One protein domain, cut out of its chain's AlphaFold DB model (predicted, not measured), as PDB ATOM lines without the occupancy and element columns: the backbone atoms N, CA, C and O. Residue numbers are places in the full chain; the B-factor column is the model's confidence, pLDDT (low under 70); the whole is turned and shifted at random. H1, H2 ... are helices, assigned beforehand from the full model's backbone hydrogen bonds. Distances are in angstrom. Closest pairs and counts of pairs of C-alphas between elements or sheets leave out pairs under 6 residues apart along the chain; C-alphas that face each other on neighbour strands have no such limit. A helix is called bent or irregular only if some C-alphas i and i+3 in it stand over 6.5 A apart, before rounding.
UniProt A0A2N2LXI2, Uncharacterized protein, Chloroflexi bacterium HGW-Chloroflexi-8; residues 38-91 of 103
ATOM      1  N   GLU A  38    -426.399 297.916 103.275       93.62
ATOM      2  CA  GLU A  38    -427.004 299.093 103.886       93.62
ATOM      3  C   GLU A  38    -426.811 300.377 103.064       93.62
ATOM      4  O   GLU A  38    -427.648 301.262 103.141       93.62
ATOM      5  N   GLN A  39    -425.775 300.458 102.222       92.56
ATOM      6  CA  GLN A  39    -425.486 301.631 101.382       92.56
ATOM      7  C   GLN A  39    -425.990 301.484  99.941       92.56
ATOM      8  O   GLN A  39    -425.901 302.421  99.151       92.56
ATOM      9  N   ARG A  40    -426.487 300.305  99.552       91.94
ATOM     10  CA  ARG A  40    -426.843 300.015  98.152       91.94
ATOM     11  C   ARG A  40    -427.967 300.895  97.628       91.94
ATOM     12  O   ARG A  40    -427.901 301.316  96.478       91.94
ATOM     13  N   VAL A  41    -428.981 301.145  98.453       91.38
ATOM     14  CA  VAL A  41    -430.131 301.978  98.070       91.38
ATOM     15  C   VAL A  41    -429.672 303.416  97.848       91.38
ATOM     16  O   VAL A  41    -429.826 303.933  96.744       91.38
ATOM     17  N   ASP A  42    -428.998 304.006  98.834       92.31
ATOM     18  CA  ASP A  42    -428.477 305.374  98.744       92.31
ATOM     19  C   ASP A  42    -427.493 305.540  97.586       92.31
ATOM     20  O   ASP A  42    -427.488 306.565  96.905       92.31
ATOM     21  N   PHE A  43    -426.668 304.528  97.317       89.75
ATOM     22  CA  PHE A  43    -425.773 304.536  96.169       89.75
ATOM     23  C   PHE A  43    -426.544 304.614  94.846       89.75
ATOM     24  O   PHE A  43    -426.192 305.426  93.993       89.75
ATOM     25  N   LEU A  44    -427.592 303.803  94.666       89.31
ATOM     26  CA  LEU A  44    -428.399 303.821  93.442       89.31
ATOM     27  C   LEU A  44    -429.131 305.154  93.259       89.31
ATOM     28  O   LEU A  44    -429.136 305.677  92.146       89.31
ATOM     29  N   ILE A  45    -429.678 305.722  94.338       89.94
ATOM     30  CA  ILE A  45    -430.308 307.050  94.321       89.94
ATOM     31  C   ILE A  45    -429.289 308.105  93.879       89.94
ATOM     32  O   ILE A  45    -429.520 308.815  92.905       89.94
ATOM     33  N   ASN A  46    -428.109 308.134  94.506       89.88
ATOM     34  CA  ASN A  46    -427.047 309.083  94.164       89.88
ATOM     35  C   ASN A  46    -426.571 308.959  92.710       89.88
ATOM     36  O   ASN A  46    -426.260 309.964  92.071       89.88
ATOM     37  N   VAL A  47    -426.462 307.734  92.185       87.81
ATOM     38  CA  VAL A  47    -426.085 307.511  90.781       87.81
ATOM     39  C   VAL A  47    -427.166 308.052  89.851       87.81
ATOM     40  O   VAL A  47    -426.831 308.734  88.882       87.81
ATOM     41  N   ALA A  48    -428.440 307.786  90.150       87.31
ATOM     42  CA  ALA A  48    -429.553 308.308  89.370       87.31
ATOM     43  C   ALA A  48    -429.562 309.845  89.383       87.31
ATOM     44  O   ALA A  48    -429.523 310.450  88.318       87.31
ATOM     45  N   GLU A  49    -429.500 310.480  90.553       88.00
ATOM     46  CA  GLU A  49    -429.497 311.944  90.683       88.00
ATOM     47  C   GLU A  49    -428.329 312.607  89.945       88.00
ATOM     48  O   GLU A  49    -428.504 313.615  89.266       88.00
ATOM     49  N   LYS A  50    -427.121 312.044  90.048       87.00
ATOM     50  CA  LYS A  50    -425.919 312.678  89.483       87.00
ATOM     51  C   LYS A  50    -425.738 312.439  87.995       87.00
ATOM     52  O   LYS A  50    -425.097 313.255  87.337       87.00
ATOM     53  N   HIS A  51    -426.232 311.320  87.471       85.94
ATOM     54  CA  HIS A  51    -425.882 310.876  86.123       85.94
ATOM     55  C   HIS A  51    -427.075 310.698  85.183       85.94
ATOM     56  O   HIS A  51    -426.851 310.568  83.981       85.94
ATOM     57  N   HIS A  52    -428.327 310.761  85.659       82.12
ATOM     58  CA  HIS A  52    -429.497 310.630  84.778       82.12
ATOM     59  C   HIS A  52    -429.505 311.648  83.628       82.12
ATOM     60  O   HIS A  52    -429.837 311.285  82.506       82.12
ATOM     61  N   GLY A  53    -429.078 312.891  83.870       81.69
ATOM     62  CA  GLY A  53    -428.994 313.926  82.846       81.69
ATOM     63  C   GLY A  53    -427.968 313.566  81.779       81.69
ATOM     64  O   GLY A  53    -428.291 313.586  80.599       81.69
ATOM     65  N   THR A  54    -426.778 313.126  82.195       85.25
ATOM     66  CA  THR A  54    -425.704 312.694  81.289       85.25
ATOM     67  C   THR A  54    -426.116 311.504  80.424       85.25
ATOM     68  O   THR A  54    -425.768 311.451  79.252       85.25
ATOM     69  N   PHE A  55    -426.882 310.550  80.964       82.50
ATOM     70  CA  PHE A  55    -427.362 309.409  80.177       82.50
ATOM     71  C   PHE A  55    -428.429 309.783  79.138       82.50
ATOM     72  O   PHE A  55    -428.668 309.006  78.217       82.50
ATOM     73  N   LEU A  56    -429.081 310.940  79.282       88.38
ATOM     74  CA  LEU A  56    -430.200 311.366  78.439       88.38
ATOM     75  C   LEU A  56    -429.887 312.590  77.565       88.38
ATOM     76  O   LEU A  56    -430.721 312.946  76.732       88.38
ATOM     77  N   GLU A  57    -428.735 313.237  77.760       87.12
ATOM     78  CA  GLU A  57    -428.374 314.547  77.193       87.12
ATOM     79  C   GLU A  57    -428.544 314.596  75.668       87.12
ATOM     80  O   GLU A  57    -429.213 315.496  75.165       87.12
ATOM     81  N   ASP A  58    -428.083 313.559  74.964       89.94
ATOM     82  CA  ASP A  58    -428.107 313.480  73.496       89.94
ATOM     83  C   ASP A  58    -429.309 312.714  72.918       89.94
ATOM     84  O   ASP A  58    -429.420 312.554  71.703       89.94
ATOM     85  N   LEU A  59    -430.223 312.228  73.763       91.06
ATOM     86  CA  LEU A  59    -431.401 311.498  73.295       91.06
ATOM     87  C   LEU A  59    -432.534 312.457  72.932       91.06
ATOM     88  O   LEU A  59    -432.957 313.278  73.756       91.06
ATOM     89  N   SER A  60    -433.095 312.275  71.738       92.81
ATOM     90  CA  SER A  60    -434.353 312.894  71.319       92.81
ATOM     91  C   SER A  60    -435.516 312.488  72.228       92.81
ATOM     92  O   SER A  60    -435.457 311.527  73.001       92.81
ATOM     93  N   ARG A  61    -436.631 313.217  72.132       92.81
ATOM     94  CA  ARG A  61    -437.840 312.904  72.904       92.81
ATOM     95  C   ARG A  61    -438.365 311.502  72.582       92.81
ATOM     96  O   ARG A  61    -438.813 310.784  73.480       92.81
ATOM     97  N   GLU A  62    -438.293 311.114  71.319       95.06
ATOM     98  CA  GLU A  62    -438.720 309.820  70.802       95.06
ATOM     99  C   GLU A  62    -437.821 308.701  71.342       95.06
ATOM    100  O   GLU A  62    -438.328 307.696  71.840       95.06
ATOM    101  N   GLU A  63    -436.501 308.900  71.348       93.88
ATOM    102  CA  GLU A  63    -435.540 307.941  71.911       93.88
ATOM    103  C   GLU A  63    -435.699 307.786  73.423       93.88
ATOM    104  O   GLU A  63    -435.708 306.661  73.922       93.88
ATOM    105  N   ARG A  64    -435.915 308.883  74.160       92.75
ATOM    106  CA  ARG A  64    -436.213 308.834  75.603       92.75
ATOM    107  C   ARG A  64    -437.493 308.049  75.887       92.75
ATOM    108  O   ARG A  64    -437.541 307.262  76.831       92.75
ATOM    109  N   THR A  65    -438.518 308.233  75.055       93.81
ATOM    110  CA  THR A  65    -439.786 307.496  75.166       93.81
ATOM    111  C   THR A  65    -439.584 306.010  74.871       93.81
ATOM    112  O   THR A  65    -440.056 305.162  75.625       93.81
ATOM    113  N   SER A  66    -438.839 305.684  73.814       94.88
ATOM    114  CA  SER A  66    -438.498 304.305  73.448       94.88
ATOM    115  C   SER A  66    -437.685 303.600  74.541       94.88
ATOM    116  O   SER A  66    -438.000 302.470  74.926       94.88
ATOM    117  N   LEU A  67    -436.698 304.297  75.116       92.31
ATOM    118  CA  LEU A  67    -435.915 303.827  76.256       92.31
ATOM    119  C   LEU A  67    -436.825 303.518  77.445       92.31
ATOM    120  O   LEU A  67    -436.778 302.411  77.977       92.31
ATOM    121  N   MET A  68    -437.683 304.461  77.839       92.50
ATOM    122  CA  MET A  68    -438.585 304.257  78.972       92.50
ATOM    123  C   MET A  68    -439.546 303.090  78.729       92.50
ATOM    124  O   MET A  68    -439.687 302.231  79.593       92.50
ATOM    125  N   ASN A  69    -440.135 302.984  77.535       94.19
ATOM    126  CA  ASN A  69    -441.003 301.861  77.171       94.19
ATOM    127  C   ASN A  69    -440.280 300.507  77.224       94.19
ATOM    128  O   ASN A  69    -440.901 299.496  77.542       94.19
ATOM    129  N   SER A  70    -438.976 300.486  76.950       93.75
ATOM    130  CA  SER A  70    -438.149 299.280  77.060       93.75
ATOM    131  C   SER A  70    -437.784 298.949  78.514       93.75
ATOM    132  O   SER A  70    -437.678 297.778  78.874       93.75
ATOM    133  N   LEU A  71    -437.608 299.966  79.365       90.75
ATOM    134  CA  LEU A  71    -437.271 299.804  80.782       90.75
ATOM    135  C   LEU A  71    -438.485 299.465  81.654       90.75
ATOM    136  O   LEU A  71    -438.350 298.689  82.597       90.75
ATOM    137  N   LEU A  72    -439.666 300.005  81.348       88.81
ATOM    138  CA  LEU A  72    -440.879 299.841  82.155       88.81
ATOM    139  C   LEU A  72    -441.214 298.370  82.466       88.81
ATOM    140  O   LEU A  72    -441.415 298.068  83.641       88.81
ATOM    141  N   PRO A  73    -441.216 297.426  81.502       89.50
ATOM    142  CA  PRO A  73    -441.486 296.019  81.800       89.50
ATOM    143  C   PRO A  73    -440.467 295.397  82.762       89.50
ATOM    144  O   PRO A  73    -440.827 294.566  83.594       89.50
ATOM    145  N   LEU A  74    -439.198 295.807  82.665       90.44
ATOM    146  CA  LEU A  74    -438.128 295.335  83.544       90.44
ATOM    147  C   LEU A  74    -438.300 295.886  84.960       90.44
ATOM    148  O   LEU A  74    -438.142 295.149  85.929       90.44
ATOM    149  N   ILE A  75    -438.667 297.164  85.074       87.69
ATOM    150  CA  ILE A  75    -438.938 297.815  86.357       87.69
ATOM    151  C   ILE A  75    -440.153 297.169  87.019       87.69
ATOM    152  O   ILE A  75    -440.051 296.715  88.149       87.69
ATOM    153  N   VAL A  76    -441.284 297.050  86.322       87.75
ATOM    154  CA  VAL A  76    -442.537 296.513  86.891       87.75
ATOM    155  C   VAL A  76    -442.383 295.072  87.390       87.75
ATOM    156  O   VAL A  76    -443.046 294.683  88.349       87.75
ATOM    157  N   ARG A  77    -441.494 294.282  86.776       87.94
ATOM    158  CA  ARG A  77    -441.188 292.915  87.218       87.94
ATOM    159  C   ARG A  77    -440.565 292.868  88.617       87.94
ATOM    160  O   ARG A  77    -440.877 291.958  89.377       87.94
ATOM    161  N   GLU A  78    -439.692 293.819  88.939       87.88
ATOM    162  CA  GLU A  78    -438.942 293.845  90.204       87.88
ATOM    163  C   GLU A  78    -439.547 294.827  91.228       87.88
ATOM    164  O   GLU A  78    -439.353 294.679  92.433       87.88
ATOM    165  N   PHE A  79    -440.328 295.799  90.755       86.81
ATOM    166  CA  PHE A  79    -441.007 296.828  91.537       86.81
ATOM    167  C   PHE A  79    -442.515 296.764  91.256       86.81
ATOM    168  O   PHE A  79    -443.013 297.479  90.379       86.81
ATOM    169  N   PRO A  80    -443.271 295.911  91.976       82.69
ATOM    170  CA  PRO A  80    -444.712 295.817  91.794       82.69
ATOM    171  C   PRO A  80    -445.359 297.183  92.028       82.69
ATOM    172  O   PRO A  80    -445.248 297.740  93.118       82.69
ATOM    173  N   LEU A  81    -446.062 297.710  91.022       80.69
ATOM    174  CA  LEU A  81    -446.657 299.053  91.078       80.69
ATOM    175  C   LEU A  81    -447.623 299.230  92.255       80.69
ATOM    176  O   LEU A  81    -447.730 300.322  92.797       80.69
ATOM    177  N   ALA A  82    -448.281 298.147  92.681       83.38
ATOM    178  CA  ALA A  82    -449.169 298.137  93.843       83.38
ATOM    179  C   ALA A  82    -448.457 298.470  95.169       83.38
ATOM    180  O   ALA A  82    -449.114 298.875  96.122       83.38
ATOM    181  N   ASN A  83    -447.133 298.305  95.228       85.31
ATOM    182  CA  ASN A  83    -446.319 298.588  96.407       85.31
ATOM    183  C   ASN A  83    -445.632 299.960  96.331       85.31
ATOM    184  O   ASN A  83    -444.931 300.335  97.270       85.31
ATOM    185  N   LEU A  84    -445.773 300.685  95.216       83.38
ATOM    186  CA  LEU A  84    -445.194 302.013  95.054       83.38
ATOM    187  C   LEU A  84    -446.171 303.064  95.577       83.38
ATOM    188  O   LEU A  84    -447.298 303.180  95.098       83.38
ATOM    189  N   ASP A  85    -445.715 303.857  96.541       86.38
ATOM    190  CA  ASP A  85    -446.461 305.010  97.028       86.38
ATOM    191  C   ASP A  85    -446.166 306.237  96.157       86.38
ATOM    192  O   ASP A  85    -445.207 306.984  96.374       86.38
ATOM    193  N   PHE A  86    -447.002 306.434  95.140       82.56
ATOM    194  CA  PHE A  86    -446.895 307.573  94.231       82.56
ATOM    195  C   PHE A  86    -447.221 308.916  94.895       82.56
ATOM    196  O   PHE A  86    -446.745 309.940  94.409       82.56
ATOM    197  N   LEU A  87    -447.998 308.928  95.986       82.50
ATOM    198  CA  LEU A  87    -448.349 310.159  96.698       82.50
ATOM    199  C   LEU A  87    -447.127 310.717  97.423       82.50
ATOM    200  O   LEU A  87    -446.855 311.912  97.347       82.50
ATOM    201  N   THR A  88    -446.348 309.835  98.050       82.56
ATOM    202  CA  THR A  88    -445.081 310.210  98.685       82.56
ATOM    203  C   THR A  88    -443.980 310.489  97.655       82.56
ATOM    204  O   THR A  88    -443.144 311.363  97.872       82.56
ATOM    205  N   ALA A  89    -443.961 309.781  96.519       81.38
ATOM    206  CA  ALA A  89    -442.933 309.965  95.488       81.38
ATOM    207  C   ALA A  89    -443.095 311.258  94.665       81.38
ATOM    208  O   ALA A  89    -442.104 311.812  94.188       81.38
ATOM    209  N   TYR A  90    -444.329 311.738  94.496       80.06
ATOM    210  CA  TYR A  90    -444.654 312.972  93.779       80.06
ATOM    211  C   TYR A  90    -445.538 313.864  94.653       80.06
ATOM    212  O   TYR A  90    -446.734 314.007  94.371       80.06
ATOM    213  N   PRO A  91    -444.978 314.471  95.716       73.88
ATOM    214  CA  PRO A  91    -445.743 315.389  96.543       73.88
ATOM    215  C   PRO A  91    -446.267 316.520  95.655       73.88
ATOM    216  O   PRO A  91    -445.517 317.147  94.900       73.88
TER     217      PRO A  91
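This is residues 38 to 91 of the 103 residues of an uncharacterized protein of Chloroflexi bacterium HGW-Chloroflexi-8 (UniProt A0A2N2LXI2). Two long helices, H1 and H2, form an open U: they run opposite ways and are joined at one end by a tight link, with the space between them empty. The short helix H3 follows past the far end of H2, off to one side, and touches neither of them. The printed part has 54 residues with three named helices, in the order H1, H2, H3, and no named strand; the class is all helix. The whole is loose, with a radius of gyration of the C-alphas of 13.3 A and spans of 32 by 24 by 23 A.

H1, residues 38 to 56, begins at C-alpha 38 (-427.004, 299.093, 103.886) and measures 28.4 A from first to last C-alpha. It is irregular, with C-alphas 50 and 53 7.4 A apart, and has a kink of 45 degrees near residue 50. H2, residues 61 to 78, begins at C-alpha 61 (-437.840, 312.904, 72.904) and measures 25.8 A. It is only just irregular, with C-alphas 70 and 73 6.7 A apart, and has a kink of 32 degrees near residue 71. H3, residues 86 to 89, ends at C-alpha 89 (-442.933, 309.965, 95.488).

H1 and H2 are close but not clearly touching; their closest C-alphas, those of Leu 56 and Arg 64, are 7.1 A apart. Their rough lines stand at a shallow tilt of 19 degrees, opposite ways, and their centres are 17.2 A apart. H3 is apart from H1 and from H2. O i to N i+4 pairs are within hydrogen-bond range in 12 of 15 cases in H1 and 11 of 14 in H2, while H3 is too short for such a pair.

The C-alphas of Glu 38 and Glu 62, the two farthest apart, are 36.7 A apart. Residues 38 to 54 and 68 to 91 stand free. The link from H1 to H2 is tight, and that from H2 to H3, 7 residues, is short. The printed part has no cut, its mean pLDDT is 88.1, and no printed residue is under 70.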